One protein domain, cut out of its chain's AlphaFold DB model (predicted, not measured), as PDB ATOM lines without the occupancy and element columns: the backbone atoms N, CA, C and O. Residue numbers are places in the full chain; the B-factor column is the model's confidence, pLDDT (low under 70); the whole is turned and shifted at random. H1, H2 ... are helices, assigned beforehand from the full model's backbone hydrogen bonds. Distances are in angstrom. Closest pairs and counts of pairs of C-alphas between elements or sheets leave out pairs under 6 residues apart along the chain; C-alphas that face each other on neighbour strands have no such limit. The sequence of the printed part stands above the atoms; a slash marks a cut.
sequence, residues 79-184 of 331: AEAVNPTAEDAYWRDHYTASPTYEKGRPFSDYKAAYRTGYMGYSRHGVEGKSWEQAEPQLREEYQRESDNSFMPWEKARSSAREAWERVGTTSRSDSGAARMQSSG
ATOM      1  N   ALA A  79     -19.609 -28.033 -14.926       34.19
ATOM      2  CA  ALA A  79     -19.748 -27.241 -13.712       34.19
ATOM      3  C   ALA A  79     -21.067 -27.660 -13.054       34.19
ATOM      4  O   ALA A  79     -22.146 -27.281 -13.508       34.19
ATOM      5  N   GLU A  80     -20.980 -28.504 -12.027       48.53
ATOM      6  CA  GLU A  80     -22.113 -28.838 -11.169       48.53
ATOM      7  C   GLU A  80     -22.605 -27.554 -10.491       48.53
ATOM      8  O   GLU A  80     -21.917 -26.958  -9.659       48.53
ATOM      9  N   ALA A  81     -23.789 -27.087 -10.882       52.38
ATOM     10  CA  ALA A  81     -24.410 -25.942 -10.241       52.38
ATOM     11  C   ALA A  81     -24.903 -26.358  -8.848       52.38
ATOM     12  O   ALA A  81     -25.774 -27.221  -8.718       52.38
ATOM     13  N   VAL A  82     -24.380 -25.729  -7.794       53.72
ATOM     14  CA  VAL A  82     -24.941 -25.866  -6.444       53.72
ATOM     15  C   VAL A  82     -26.377 -25.371  -6.483       53.72
ATOM     16  O   VAL A  82     -26.621 -24.219  -6.832       53.72
ATOM     17  N   ASN A  83     -27.331 -26.229  -6.125       61.34
ATOM     18  CA  ASN A  83     -28.740 -25.861  -6.075       61.34
ATOM     19  C   ASN A  83     -29.049 -25.177  -4.729       61.34
ATOM     20  O   ASN A  83     -29.147 -25.875  -3.713       61.34
ATOM     21  N   PRO A  84     -29.278 -23.846  -4.690       62.31
ATOM     22  CA  PRO A  84     -29.497 -23.126  -3.434       62.31
ATOM     23  C   PRO A  84     -30.740 -23.607  -2.683       62.31
ATOM     24  O   PRO A  84     -30.782 -23.568  -1.459       62.31
ATOM     25  N   THR A  85     -31.752 -24.099  -3.406       51.16
ATOM     26  CA  THR A  85     -33.000 -24.603  -2.812       51.16
ATOM     27  C   THR A  85     -32.781 -25.939  -2.109       51.16
ATOM     28  O   THR A  85     -33.336 -26.171  -1.035       51.16
ATOM     29  N   ALA A  86     -31.980 -26.824  -2.710       54.69
ATOM     30  CA  ALA A  86     -31.643 -28.113  -2.114       54.69
ATOM     31  C   ALA A  86     -30.747 -27.937  -0.881       54.69
ATOM     32  O   ALA A  86     -30.992 -28.571   0.145       54.69
ATOM     33  N   GLU A  87     -29.765 -27.033  -0.954       75.00
ATOM     34  CA  GLU A  87     -28.888 -26.724   0.176       75.00
ATOM     35  C   GLU A  87     -29.647 -26.035   1.321       75.00
ATOM     36  O   GLU A  87     -29.516 -26.461   2.467       75.00
ATOM     37  N   ASP A  88     -30.522 -25.059   1.045       68.56
ATOM     38  CA  ASP A  88     -31.371 -24.444   2.081       68.56
ATOM     39  C   ASP A  88     -32.257 -25.482   2.793       68.56
ATOM     40  O   ASP A  88     -32.420 -25.427   4.013       68.56
ATOM     41  N   ALA A  89     -32.835 -26.434   2.048       61.16
ATOM     42  CA  ALA A  89     -33.650 -27.505   2.618       61.16
ATOM     43  C   ALA A  89     -32.814 -28.452   3.489       61.16
ATOM     44  O   ALA A  89     -33.211 -28.753   4.613       61.16
ATOM     45  N   TYR A  90     -31.646 -28.870   2.993       79.12
ATOM     46  CA  TYR A  90     -30.723 -29.710   3.746       79.12
ATOM     47  C   TYR A  90     -30.340 -29.048   5.071       79.12
ATOM     48  O   TYR A  90     -30.519 -29.647   6.132       79.12
ATOM     49  N   TRP A  91     -29.878 -27.795   5.030       87.75
ATOM     50  CA  TRP A  91     -29.420 -27.093   6.225       87.75
ATOM     51  C   TRP A  91     -30.555 -26.805   7.202       87.75
ATOM     52  O   TRP A  91     -30.354 -26.951   8.403       87.75
ATOM     53  N   ARG A  92     -31.768 -26.506   6.731       80.56
ATOM     54  CA  ARG A  92     -32.934 -26.368   7.618       80.56
ATOM     55  C   ARG A  92     -33.205 -27.631   8.430       80.56
ATOM     56  O   ARG A  92     -33.581 -27.530   9.594       80.56
ATOM     57  N   ASP A  93     -33.013 -28.793   7.822       71.75
ATOM     58  CA  ASP A  93     -33.331 -30.069   8.453       71.75
ATOM     59  C   ASP A  93     -32.143 -30.612   9.283       71.75
ATOM     60  O   ASP A  93     -32.345 -31.429  10.178       71.75
ATOM     61  N   HIS A  94     -30.912 -30.137   9.031       85.44
ATOM     62  CA  HIS A  94     -29.679 -30.676   9.633       85.44
ATOM     63  C   HIS A  94     -28.924 -29.700  10.548       85.44
ATOM     64  O   HIS A  94     -28.032 -30.142  11.272       85.44
ATOM     65  N   TYR A  95     -29.257 -28.402  10.576       88.25
ATOM     66  CA  TYR A  95     -28.478 -27.411  11.337       88.25
ATOM     67  C   TYR A  95     -28.384 -27.726  12.833       88.25
ATOM     68  O   TYR A  95     -27.371 -27.433  13.457       88.25
ATOM     69  N   THR A  96     -29.396 -28.373  13.416       90.44
ATOM     70  CA  THR A  96     -29.384 -28.767  14.834       90.44
ATOM     71  C   THR A  96     -28.391 -29.881  15.155       90.44
ATOM     72  O   THR A  96     -28.069 -30.084  16.321       90.44
ATOM     73  N   ALA A  97     -27.934 -30.628  14.145       85.44
ATOM     74  CA  ALA A  97     -26.913 -31.662  14.290       85.44
ATOM     75  C   ALA A  97     -25.487 -31.093  14.206       85.44
ATOM     76  O   ALA A  97     -24.525 -31.816  14.471       85.44
ATOM     77  N   SER A  98     -25.340 -29.815  13.843       83.31
ATOM     78  CA  SER A  98     -24.047 -29.145  13.827       83.31
ATOM     79  C   SER A  98     -23.471 -29.054  15.247       83.31
ATOM     80  O   SER A  98     -24.184 -28.650  16.171       83.31
ATOM     81  N   PRO A  99     -22.170 -29.335  15.451       81.81
ATOM     82  CA  PRO A  99     -21.493 -29.077  16.723       81.81
ATOM     83  C   PRO A  99     -21.539 -27.602  17.147       81.81
ATOM     84  O   PRO A  99     -21.334 -27.293  18.318       81.81
ATOM     85  N   THR A 100     -21.786 -26.693  16.199       79.19
ATOM     86  CA  THR A 100     -21.848 -25.245  16.428       79.19
ATOM     87  C   THR A 100     -23.272 -24.727  16.639       79.19
ATOM     88  O   THR A 100     -23.492 -23.525  16.802       79.19
ATOM     89  N   TYR A 101     -24.250 -25.635  16.706       88.44
ATOM     90  CA  TYR A 101     -25.632 -25.312  17.020       88.44
ATOM     91  C   TYR A 101     -25.794 -24.791  18.457       88.44
ATOM     92  O   TYR A 101     -25.447 -25.448  19.440       88.44
ATOM     93  N   GLU A 102     -26.407 -23.616  18.590       86.56
ATOM     94  CA  GLU A 102     -26.833 -23.055  19.867       86.56
ATOM     95  C   GLU A 102     -28.255 -23.546  20.177       86.56
ATOM     96  O   GLU A 102     -29.218 -23.215  19.478       86.56
ATOM     97  N   LYS A 103     -28.400 -24.334  21.249       88.81
ATOM     98  CA  LYS A 103     -29.678 -24.947  21.643       88.81
ATOM     99  C   LYS A 103     -30.809 -23.914  21.718       88.81
ATOM    100  O   LYS A 103     -30.722 -22.934  22.451       88.81
ATOM    101  N   GLY A 104     -31.903 -24.191  21.010       84.56
ATOM    102  CA  GLY A 104     -33.102 -23.351  20.983       84.56
ATOM    103  C   GLY A 104     -33.068 -22.218  19.954       84.56
ATOM    104  O   GLY A 104     -34.095 -21.573  19.755       84.56
ATOM    105  N   ARG A 105     -31.945 -21.990  19.260       85.69
ATOM    106  CA  ARG A 105     -31.870 -20.975  18.204       85.69
ATOM    107  C   ARG A 105     -32.593 -21.455  16.930       85.69
ATOM    108  O   ARG A 105     -32.412 -22.610  16.522       85.69
ATOM    109  N   PRO A 106     -33.438 -20.620  16.299       86.12
ATOM    110  CA  PRO A 106     -34.154 -21.005  15.089       86.12
ATOM    111  C   PRO A 106     -33.232 -21.017  13.863       86.12
ATOM    112  O   PRO A 106     -32.251 -20.280  13.792       86.12
ATOM    113  N   PHE A 107     -33.588 -21.814  12.855       83.25
ATOM    114  CA  PHE A 107     -32.854 -21.879  11.587       83.25
ATOM    115  C   PHE A 107     -32.728 -20.519  10.880       83.25
ATOM    116  O   PHE A 107     -31.731 -20.273  10.206       83.25
ATOM    117  N   SER A 108     -33.712 -19.623  11.037       80.19
ATOM    118  CA  SER A 108     -33.700 -18.281  10.433       80.19
ATOM    119  C   SER A 108     -32.422 -17.499  10.733       80.19
ATOM    120  O   SER A 108     -31.954 -16.764   9.866       80.19
ATOM    121  N   ASP A 109     -31.837 -17.706  11.913       85.56
ATOM    122  CA  ASP A 109     -30.619 -17.023  12.351       85.56
ATOM    123  C   ASP A 109     -29.366 -17.579  11.659       85.56
ATOM    124  O   ASP A 109     -28.400 -16.852  11.449       85.56
ATOM    125  N   TYR A 110     -29.387 -18.860  11.284       87.06
ATOM    126  CA  TYR A 110     -28.281 -19.549  10.613       87.06
ATOM    127  C   TYR A 110     -28.374 -19.501   9.090       87.06
ATOM    128  O   TYR A 110     -27.381 -19.728   8.399       87.06
ATOM    129  N   LYS A 111     -29.565 -19.219   8.551       86.69
ATOM    130  CA  LYS A 111     -29.844 -19.293   7.116       86.69
ATOM    131  C   LYS A 111     -28.861 -18.463   6.289       86.69
ATOM    132  O   LYS A 111     -28.331 -18.961   5.301       86.69
ATOM    133  N   ALA A 112     -28.606 -17.221   6.700       87.88
ATOM    134  CA  ALA A 112     -27.663 -16.344   6.006       87.88
ATOM    135  C   ALA A 112     -26.243 -16.932   6.000       87.88
ATOM    136  O   ALA A 112     -25.593 -16.944   4.962       87.88
ATOM    137  N   ALA A 113     -25.802 -17.498   7.127       91.75
ATOM    138  CA  ALA A 113     -24.474 -18.084   7.263       91.75
ATOM    139  C   ALA A 113     -24.282 -19.290   6.331       91.75
ATOM    140  O   ALA A 113     -23.341 -19.316   5.538       91.75
ATOM    141  N   TYR A 114     -25.208 -20.256   6.358       91.31
ATOM    142  CA  TYR A 114     -25.149 -21.414   5.461       91.31
ATOM    143  C   TYR A 114     -25.199 -20.994   3.989       91.31
ATOM    144  O   TYR A 114     -24.412 -21.494   3.184       91.31
ATOM    145  N   ARG A 115     -26.053 -20.019   3.649       87.50
ATOM    146  CA  ARG A 115     -26.149 -19.469   2.292       87.50
ATOM    147  C   ARG A 115     -24.856 -18.850   1.805       87.50
ATOM    148  O   ARG A 115     -24.430 -19.165   0.696       87.50
ATOM    149  N   THR A 116     -24.207 -18.029   2.624       90.38
ATOM    150  CA  THR A 116     -22.881 -17.490   2.306       90.38
ATOM    151  C   THR A 116     -21.890 -18.616   2.015       90.38
ATOM    152  O   THR A 116     -21.159 -18.541   1.032       90.38
ATOM    153  N   GLY A 117     -21.912 -19.691   2.804       92.38
ATOM    154  CA  GLY A 117     -21.050 -20.855   2.617       92.38
ATOM    155  C   GLY A 117     -21.217 -21.559   1.269       92.38
ATOM    156  O   GLY A 117     -20.271 -21.634   0.482       92.38
ATOM    157  N   TYR A 118     -22.417 -22.071   0.979       82.94
ATOM    158  CA  TYR A 118     -22.642 -22.874  -0.231       82.94
ATOM    159  C   TYR A 118     -22.608 -22.027  -1.517       82.94
ATOM    160  O   TYR A 118     -22.113 -22.477  -2.556       82.94
ATOM    161  N   MET A 119     -23.064 -20.767  -1.463       81.75
ATOM    162  CA  MET A 119     -22.953 -19.841  -2.599       81.75
ATOM    163  C   MET A 119     -21.503 -19.417  -2.822       81.75
ATOM    164  O   MET A 119     -21.062 -19.299  -3.964       81.75
ATOM    165  N   GLY A 120     -20.754 -19.233  -1.735       86.44
ATOM    166  CA  GLY A 120     -19.326 -18.968  -1.769       86.44
ATOM    167  C   GLY A 120     -18.558 -20.069  -2.484       86.44
ATOM    168  O   GLY A 120     -17.753 -19.784  -3.372       86.44
ATOM    169  N   TYR A 121     -18.845 -21.334  -2.158       85.50
ATOM    170  CA  TYR A 121     -18.182 -22.471  -2.798       85.50
ATOM    171  C   TYR A 121     -18.412 -22.469  -4.315       85.50
ATOM    172  O   TYR A 121     -17.473 -22.652  -5.087       85.50
ATOM    173  N   SER A 122     -19.638 -22.164  -4.744       75.94
ATOM    174  CA  SER A 122     -20.006 -22.075  -6.166       75.94
ATOM    175  C   SER A 122     -19.208 -21.023  -6.937       75.94
ATOM    176  O   SER A 122     -18.990 -21.179  -8.132       75.94
ATOM    177  N   ARG A 123     -18.791 -19.938  -6.272       81.50
ATOM    178  CA  ARG A 123     -18.010 -18.853  -6.885       81.50
ATOM    179  C   ARG A 123     -16.505 -19.078  -6.818       81.50
ATOM    180  O   ARG A 123     -15.779 -18.589  -7.670       81.50
ATOM    181  N   HIS A 124     -16.029 -19.731  -5.765       83.25
ATOM    182  CA  HIS A 124     -14.611 -19.720  -5.404       83.25
ATOM    183  C   HIS A 124     -14.032 -21.126  -5.233       83.25
ATOM    184  O   HIS A 124     -12.912 -21.389  -5.665       83.25
ATOM    185  N   GLY A 125     -14.792 -22.048  -4.644       80.06
ATOM    186  CA  GLY A 125     -14.380 -23.439  -4.457       80.06
ATOM    187  C   GLY A 125     -14.227 -24.192  -5.779       80.06
ATOM    188  O   GLY A 125     -13.292 -24.978  -5.924       80.06
ATOM    189  N   VAL A 126     -15.071 -23.887  -6.772       68.69
ATOM    190  CA  VAL A 126     -14.961 -24.432  -8.141       68.69
ATOM    191  C   VAL A 126     -13.691 -23.976  -8.870       68.69
ATOM    192  O   VAL A 126     -13.181 -24.689  -9.727       68.69
ATOM    193  N   GLU A 127     -13.134 -22.823  -8.487       76.88
ATOM    194  CA  GLU A 127     -11.848 -22.313  -8.985       76.88
ATOM    195  C   GLU A 127     -10.650 -22.945  -8.250       76.88
ATOM    196  O   GLU A 127      -9.500 -22.585  -8.498       76.88
ATOM    197  N   GLY A 128     -10.902 -23.864  -7.312       80.62
ATOM    198  CA  GLY A 128      -9.884 -24.519  -6.496       80.62
ATOM    199  C   GLY A 128      -9.422 -23.712  -5.281       80.62
ATOM    200  O   GLY A 128      -8.452 -24.115  -4.635       80.62
ATOM    201  N   LYS A 129     -10.088 -22.599  -4.938       88.62
ATOM    202  CA  LYS A 129      -9.745 -21.832  -3.731       88.62
ATOM    203  C   LYS A 129     -10.074 -22.630  -2.474       88.62
ATOM    204  O   LYS A 129     -11.116 -23.286  -2.392       88.62
ATOM    205  N   SER A 130      -9.200 -22.551  -1.476       92.81
ATOM    206  CA  SER A 130      -9.493 -23.087  -0.146       92.81
ATOM    207  C   SER A 130     -10.466 -22.176   0.608       92.81
ATOM    208  O   SER A 130     -10.670 -21.017   0.237       92.81
ATOM    209  N   TRP A 131     -11.048 -22.695   1.692       93.12
ATOM    210  CA  TRP A 131     -11.865 -21.888   2.598       93.12
ATOM    211  C   TRP A 131     -11.089 -20.654   3.077       93.12
ATOM    212  O   TRP A 131     -11.593 -19.545   2.992       93.12
ATOM    213  N   GLU A 132      -9.838 -20.830   3.500       96.75
ATOM    214  CA  GLU A 132      -8.988 -19.766   4.050       96.75
ATOM    215  C   GLU A 132      -8.744 -18.632   3.048       96.75
ATOM    216  O   GLU A 132      -8.608 -17.477   3.440       96.75
ATOM    217  N   GLN A 133      -8.699 -18.954   1.753       94.25
ATOM    218  CA  GLN A 133      -8.517 -17.968   0.692       94.25
ATOM    219  C   GLN A 133      -9.801 -17.200   0.375       94.25
ATOM    220  O   GLN A 133      -9.714 -16.032   0.010       94.25
ATOM    221  N   ALA A 134     -10.961 -17.856   0.478       95.31
ATOM    222  CA  ALA A 134     -12.263 -17.267   0.172       95.31
ATOM    223  C   ALA A 134     -12.903 -16.562   1.380       95.31
ATOM    224  O   ALA A 134     -13.707 -15.649   1.215       95.31
ATOM    225  N   GLU A 135     -12.553 -16.974   2.599       96.19
ATOM    226  CA  GLU A 135     -13.156 -16.500   3.843       96.19
ATOM    227  C   GLU A 135     -13.209 -14.967   3.965       96.19
ATOM    228  O   GLU A 135     -14.267 -14.464   4.349       96.19
ATOM    229  N   PRO A 136     -12.149 -14.197   3.632       95.56
ATOM    230  CA  PRO A 136     -12.207 -12.742   3.732       95.56
ATOM    231  C   PRO A 136     -13.310 -12.135   2.855       95.56
ATOM    232  O   PRO A 136     -14.056 -11.280   3.328       95.56
ATOM    233  N   GLN A 137     -13.476 -12.619   1.618       90.62
ATOM    234  CA  GLN A 137     -14.544 -12.138   0.736       90.62
ATOM    235  C   GLN A 137     -15.922 -12.604   1.214       90.62
ATOM    236  O   GLN A 137     -16.866 -11.818   1.214       90.62
ATOM    237  N   LEU A 138     -16.044 -13.849   1.684       92.00
ATOM    238  CA  LEU A 138     -17.304 -14.367   2.230       92.00
ATOM    239  C   LEU A 138     -17.754 -13.597   3.472       92.00
ATOM    240  O   LEU A 138     -18.948 -13.368   3.658       92.00
ATOM    241  N   ARG A 139     -16.807 -13.169   4.311       94.25
ATOM    242  CA  ARG A 139     -17.073 -12.298   5.453       94.25
ATOM    243  C   ARG A 139     -17.644 -10.960   5.002       94.25
ATOM    244  O   ARG A 139     -18.649 -10.529   5.558       94.25
ATOM    245  N   GLU A 140     -17.016 -10.310   4.027       88.69
ATOM    246  CA  GLU A 140     -17.487  -9.027   3.490       88.69
ATOM    247  C   GLU A 140     -18.877  -9.156   2.859       88.69
ATOM    248  O   GLU A 140     -19.743  -8.313   3.088       88.69
ATOM    249  N   GLU A 141     -19.113 -10.227   2.101       83.56
ATOM    250  CA  GLU A 141     -20.415 -10.549   1.510       83.56
ATOM    251  C   GLU A 141     -21.478 -10.767   2.582       83.56
ATOM    252  O   GLU A 141     -22.527 -10.129   2.533       83.56
ATOM    253  N   TYR A 142     -21.185 -11.607   3.579       85.56
ATOM    254  CA  TYR A 142     -22.075 -11.824   4.712       85.56
ATOM    255  C   TYR A 142     -22.386 -10.493   5.384       85.56
ATOM    256  O   TYR A 142     -23.544 -10.136   5.513       85.56
ATOM    257  N   GLN A 143     -21.381  -9.705   5.759       86.62
ATOM    258  CA  GLN A 143     -21.590  -8.434   6.455       86.62
ATOM    259  C   GLN A 143     -22.408  -7.431   5.631       86.62
ATOM    260  O   GLN A 143     -23.276  -6.779   6.195       86.62
ATOM    261  N   ARG A 144     -22.192  -7.357   4.313       80.62
ATOM    262  CA  ARG A 144     -22.938  -6.472   3.403       80.62
ATOM    263  C   ARG A 144     -24.389  -6.903   3.195       80.62
ATOM    264  O   ARG A 144     -25.266  -6.062   3.056       80.62
ATOM    265  N   GLU A 145     -24.645  -8.203   3.112       68.00
ATOM    266  CA  GLU A 145     -25.994  -8.741   2.885       68.00
ATOM    267  C   GLU A 145     -26.798  -8.872   4.184       68.00
ATOM    268  O   GLU A 145     -28.013  -9.067   4.162       68.00
ATOM    269  N   SER A 146     -26.119  -8.770   5.324       63.06
ATOM    270  CA  SER A 146     -26.651  -9.123   6.631       63.06
ATOM    271  C   SER A 146     -26.828  -7.922   7.560       63.06
ATOM    272  O   SER A 146     -26.754  -8.082   8.779       63.06
ATOM    273  N   ASP A 147     -27.184  -6.757   7.004       54.75
ATOM    274  CA  ASP A 147     -27.508  -5.503   7.721       54.75
ATOM    275  C   ASP A 147     -28.588  -5.648   8.822       54.75
ATOM    276  O   ASP A 147     -28.859  -4.711   9.568       54.75
ATOM    277  N   ASN A 148     -29.194  -6.833   8.967       50.44
ATOM    278  CA  ASN A 148     -30.138  -7.189  10.025       50.44
ATOM    279  C   ASN A 148     -29.936  -8.620  10.579       50.44
ATOM    280  O   ASN A 148     -30.873  -9.235  11.092       50.44
ATOM    281  N   SER A 149     -28.744  -9.206  10.433       55.75
ATOM    282  CA  SER A 149     -28.475 -10.552  10.943       55.75
ATOM    283  C   SER A 149     -28.206 -10.551  12.442       55.75
ATOM    284  O   SER A 149     -27.347  -9.846  12.965       55.75
ATOM    285  N   PHE A 150     -28.924 -11.421  13.148       63.41
ATOM    286  CA  PHE A 150     -28.807 -11.611  14.595       63.41
ATOM    287  C   PHE A 150     -27.463 -12.230  15.036       63.41
ATOM    288  O   PHE A 150     -27.274 -12.494  16.226       63.41
ATOM    289  N   MET A 151     -26.531 -12.490  14.107       80.88
ATOM    290  CA  MET A 151     -25.312 -13.256  14.359       80.88
ATOM    291  C   MET A 151     -24.063 -12.585  13.755       80.88
ATOM    292  O   MET A 151     -23.931 -12.538  12.531       80.88
ATOM    293  N   PRO A 152     -23.110 -12.124  14.593       87.94
ATOM    294  CA  PRO A 152     -21.807 -11.642  14.137       87.94
ATOM    295  C   PRO A 152     -21.060 -12.696  13.313       87.94
ATOM    296  O   PRO A 152     -21.189 -13.890  13.592       87.94
ATOM    297  N   TRP A 153     -20.218 -12.254  12.369       90.25
ATOM    298  CA  TRP A 153     -19.428 -13.155  11.515       90.25
ATOM    299  C   TRP A 153     -18.693 -14.232  12.313       90.25
ATOM    300  O   TRP A 153     -18.748 -15.391  11.937       90.25
ATOM    301  N   GLU A 154     -18.089 -13.894  13.454       89.62
ATOM    302  CA  GLU A 154     -17.353 -14.861  14.283       89.62
ATOM    303  C   GLU A 154     -18.195 -16.074  14.711       89.62
ATOM    304  O   GLU A 154     -17.675 -17.179  14.847       89.62
ATOM    305  N   LYS A 155     -19.509 -15.887  14.880       87.62
ATOM    306  CA  LYS A 155     -20.453 -16.972  15.162       87.62
ATOM    307  C   LYS A 155     -20.970 -17.642  13.885       87.62
ATOM    308  O   LYS A 155     -21.109 -18.858  13.850       87.62
ATOM    309  N   ALA A 156     -21.222 -16.860  12.836       90.94
ATOM    310  CA  ALA A 156     -21.723 -17.348  11.549       90.94
ATOM    311  C   ALA A 156     -20.673 -18.144  10.747       90.94
ATOM    312  O   ALA A 156     -21.020 -19.026   9.961       90.94
ATOM    313  N   ARG A 157     -19.385 -17.855  10.961       94.19
ATOM    314  CA  ARG A 157     -18.237 -18.396  10.227       94.19
ATOM    315  C   ARG A 157     -18.253 -19.916  10.183       94.19
ATOM    316  O   ARG A 157     -18.029 -20.489   9.123       94.19
ATOM    317  N   SER A 158     -18.531 -20.566  11.310       93.00
ATOM    318  CA  SER A 158     -18.545 -22.028  11.384       93.00
ATOM    319  C   SER A 158     -19.664 -22.637  10.542       93.00
ATOM    320  O   SER A 158     -19.402 -23.551   9.771       93.00
ATOM    321  N   SER A 159     -20.879 -22.085  10.592       94.12
ATOM    322  CA  SER A 159     -21.990 -22.549   9.751       94.12
ATOM    323  C   SER A 159     -21.724 -22.298   8.262       94.12
ATOM    324  O   SER A 159     -21.970 -23.169   7.431       94.12
ATOM    325  N   ALA A 160     -21.153 -21.142   7.913       94.50
ATOM    326  CA  ALA A 160     -20.734 -20.859   6.541       94.50
ATOM    327  C   ALA A 160     -19.660 -21.848   6.055       94.50
ATOM    328  O   ALA A 160     -19.748 -22.376   4.947       94.50
ATOM    329  N   ARG A 161     -18.681 -22.159   6.905       95.81
ATOM    330  CA  ARG A 161     -17.638 -23.143   6.610       95.81
ATOM    331  C   ARG A 161     -18.207 -24.548   6.438       95.81
ATOM    332  O   ARG A 161     -17.833 -25.231   5.494       95.81
ATOM    333  N   GLU A 162     -19.135 -24.965   7.293       94.44
ATOM    334  CA  GLU A 162     -19.810 -26.265   7.189       94.44
ATOM    335  C   GLU A 162     -20.561 -26.413   5.855       94.44
ATOM    336  O   GLU A 162     -20.425 -27.435   5.181       94.44
ATOM    337  N   ALA A 163     -21.293 -25.376   5.430       91.88
ATOM    338  CA  ALA A 163     -21.930 -25.341   4.110       91.88
ATOM    339  C   ALA A 163     -20.915 -25.429   2.968       91.88
ATOM    340  O   ALA A 163     -21.080 -26.242   2.058       91.88
ATOM    341  N   TRP A 164     -19.839 -24.648   3.035       93.44
ATOM    342  CA  TRP A 164     -18.761 -24.691   2.048       93.44
ATOM    343  C   TRP A 164     -18.121 -26.086   1.942       93.44
ATOM    344  O   TRP A 164     -17.945 -26.629   0.849       93.44
ATOM    345  N   GLU A 165     -17.767 -26.690   3.077       91.94
ATOM    346  CA  GLU A 165     -17.081 -27.983   3.138       91.94
ATOM    347  C   GLU A 165     -17.971 -29.137   2.680       91.94
ATOM    348  O   GLU A 165     -17.484 -30.053   2.007       91.94
ATOM    349  N   ARG A 166     -19.270 -29.089   2.997       90.81
ATOM    350  CA  ARG A 166     -20.255 -30.058   2.513       90.81
ATOM    351  C   ARG A 166     -20.317 -30.061   0.993       90.81
ATOM    352  O   ARG A 166     -20.195 -31.131   0.391       90.81
ATOM    353  N   VAL A 167     -20.496 -28.890   0.381       83.31
ATOM    354  CA  VAL A 167     -20.555 -28.775  -1.080       83.31
ATOM    355  C   VAL A 167     -19.250 -29.283  -1.680       83.31
ATOM    356  O   VAL A 167     -19.275 -30.162  -2.533       83.31
ATOM    357  N   GLY A 168     -18.102 -28.855  -1.150       80.50
ATOM    358  CA  GLY A 168     -16.819 -29.322  -1.664       80.50
ATOM    359  C   GLY A 168     -16.564 -30.814  -1.491       80.50
ATOM    360  O   GLY A 168     -15.904 -31.422  -2.329       80.50
ATOM    361  N   THR A 169     -17.077 -31.437  -0.433       82.12
ATOM    362  CA  THR A 169     -16.971 -32.890  -0.241       82.12
ATOM    363  C   THR A 169     -17.874 -33.642  -1.207       82.12
ATOM    364  O   THR A 169     -17.439 -34.645  -1.767       82.12
ATOM    365  N   THR A 170     -19.078 -33.123  -1.449       72.75
ATOM    366  CA  THR A 170     -20.026 -33.670  -2.426       72.75
ATOM    367  C   THR A 170     -19.423 -33.600  -3.828       72.75
ATOM    368  O   THR A 170     -19.195 -34.644  -4.428       72.75
ATOM    369  N   SER A 171     -18.964 -32.426  -4.269       69.06
ATOM    370  CA  SER A 171     -18.340 -32.252  -5.588       69.06
ATOM    371  C   SER A 171     -17.058 -33.073  -5.771       69.06
ATOM    372  O   SER A 171     -16.798 -33.598  -6.853       69.06
ATOM    373  N   ARG A 172     -16.233 -33.244  -4.724       73.31
ATOM    374  CA  ARG A 172     -15.056 -34.135  -4.782       73.31
ATOM    375  C   ARG A 172     -15.444 -35.610  -4.861       73.31
ATOM    376  O   ARG A 172     -14.784 -36.363  -5.577       73.31
ATOM    377  N   SER A 173     -16.472 -36.022  -4.120       64.44
ATOM    378  CA  SER A 173     -17.021 -37.379  -4.171       64.44
ATOM    379  C   SER A 173     -17.586 -37.676  -5.557       64.44
ATOM    380  O   SER A 173     -17.261 -38.713  -6.129       64.44
ATOM    381  N   ASP A 174     -18.335 -36.738  -6.132       57.44
ATOM    382  CA  ASP A 174     -18.923 -36.854  -7.465       57.44
ATOM    383  C   ASP A 174     -17.845 -36.842  -8.551       57.44
ATOM    384  O   ASP A 174     -17.854 -37.697  -9.429       57.44
ATOM    385  N   SER A 175     -16.808 -36.010  -8.416       57.62
ATOM    386  CA  SER A 175     -15.628 -36.034  -9.295       57.62
ATOM    387  C   SER A 175     -14.839 -37.351  -9.207       57.62
ATOM    388  O   SER A 175     -14.376 -37.884 -10.220       57.62
ATOM    389  N   GLY A 176     -14.670 -37.904  -8.000       50.84
ATOM    390  CA  GLY A 176     -14.027 -39.202  -7.773       50.84
ATOM    391  C   GLY A 176     -14.853 -40.364  -8.329       50.84
ATOM    392  O   GLY A 176     -14.313 -41.259  -8.983       50.84
ATOM    393  N   ALA A 177     -16.173 -40.303  -8.151       46.72
ATOM    394  CA  ALA A 177     -17.123 -41.242  -8.722       46.72
ATOM    395  C   ALA A 177     -17.165 -41.129 -10.254       46.72
ATOM    396  O   ALA A 177     -17.152 -42.159 -10.919       46.72
ATOM    397  N   ALA A 178     -17.125 -39.925 -10.828       42.53
ATOM    398  CA  ALA A 178     -17.073 -39.673 -12.268       42.53
ATOM    399  C   ALA A 178     -15.786 -40.234 -12.895       42.53
ATOM    400  O   ALA A 178     -15.816 -40.854 -13.961       42.53
ATOM    401  N   ARG A 179     -14.649 -40.111 -12.197       46.44
ATOM    402  CA  ARG A 179     -13.365 -40.692 -12.621       46.44
ATOM    403  C   ARG A 179     -13.352 -42.226 -12.557       46.44
ATOM    404  O   ARG A 179     -12.666 -42.841 -13.369       46.44
ATOM    405  N   MET A 180     -14.131 -42.838 -11.660       42.56
ATOM    406  CA  MET A 180     -14.413 -44.286 -11.654       42.56
ATOM    407  C   MET A 180     -15.456 -44.700 -12.717       42.56
ATOM    408  O   MET A 180     -15.370 -45.797 -13.267       42.56
ATOM    409  N   GLN A 181     -16.412 -43.825 -13.048       43.38
ATOM    410  CA  GLN A 181     -17.536 -44.067 -13.969       43.38
ATOM    411  C   GLN A 181     -17.193 -43.973 -15.461       43.38
ATOM    412  O   GLN A 181     -18.027 -44.348 -16.286       43.38
ATOM    413  N   SER A 182     -15.968 -43.592 -15.843       45.06
ATOM    414  CA  SER A 182     -15.511 -43.691 -17.244       45.06
ATOM    415  C   SER A 182     -15.516 -45.133 -17.792       45.06
ATOM    416  O   SER A 182     -15.321 -45.347 -18.984       45.06
ATOM    417  N   SER A 183     -15.825 -46.118 -16.937       46.25
ATOM    418  CA  SER A 183     -16.059 -47.524 -17.271       46.25
ATOM    419  C   SER A 183     -17.547 -47.965 -17.296       46.25
ATOM    420  O   SER A 183     -17.807 -49.136 -17.561       46.25
ATOM    421  N   GLY A 184     -18.538 -47.075 -17.068       48.47
ATOM    422  CA  GLY A 184     -19.954 -47.450 -16.817       48.47
ATOM    423  C   GLY A 184     -21.051 -46.484 -17.318       48.47
ATOM    424  O   GLY A 184     -22.070 -46.307 -16.649       48.47
TER     425      GLY A 184
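Overview. This is residues 79 to 184 of the 331 residues of the protein "DUF2383 domain-containing protein" of Planctomycetes bacterium (UniProt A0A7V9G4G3). One long helix, H4, crosses H2 with its first part and sticks out of the body at its far end, where residues 176 to 184 stand free. H2 is in the middle of a compact body of crossed helices, between H1 and H3. The 106 printed residues hold four named helices, in the order H1, H2, H3, H4, and no named strand; the class is all helix. The whole is compact, with a radius of gyration of the C-alphas of 14.5 A, but elongated, spanning 49 by 27 by 22 A.

Arrangement. H4, residues 153 to 181, touches H2, residues 107 to 125, with residues 156 to 168 alone; the closest C-alphas, of Gly 117 and Ala 160, are 3.9 A apart, at a steep tilt of 48 degrees, the same way. H2 is the hub, touching three helices. H3, residues 131 to 145, touches H2 at 49 degrees, steep, opposite ways, closest at the C-alphas of Thr 116 and Tyr 142, 6.2 A. H1, residues 84 to 97, touches H2 at 55 degrees, steep, opposite ways, closest at the C-alphas of Arg 92 and Phe 107, 6.0 A. H3 also touches residues 153 to 164 of H4, closest at the C-alphas of Arg 139 and Trp 153, 6.6 A. H1 and H4 are close but not clearly touching; H1 and H3 are apart. O i to N i+4 pairs within hydrogen-bond range number 8 of 10 in H1, 13 of 15 in H2, 9 of 11 in H3 and 23 of 25 in H4.

Along the chain. H4 is 40.1 A long, from C-alpha 153 at (-19.428, -13.155, 11.515) to C-alpha 181 at (-17.536, -44.067, -13.969). H2 measures 24.5 A, H1 19.8 A and H3 19.3 A; H1 begins at C-alpha 84, (-29.497, -23.126, -3.434).

Size, cuts and confidence. The C-alphas of Asn 148 and Ser 183, the two farthest apart, are 50.7 A apart. The printed part has no cut and no long link. Confidence is under 70 at 30 residues, among them 79 to 86 and 173 to 184.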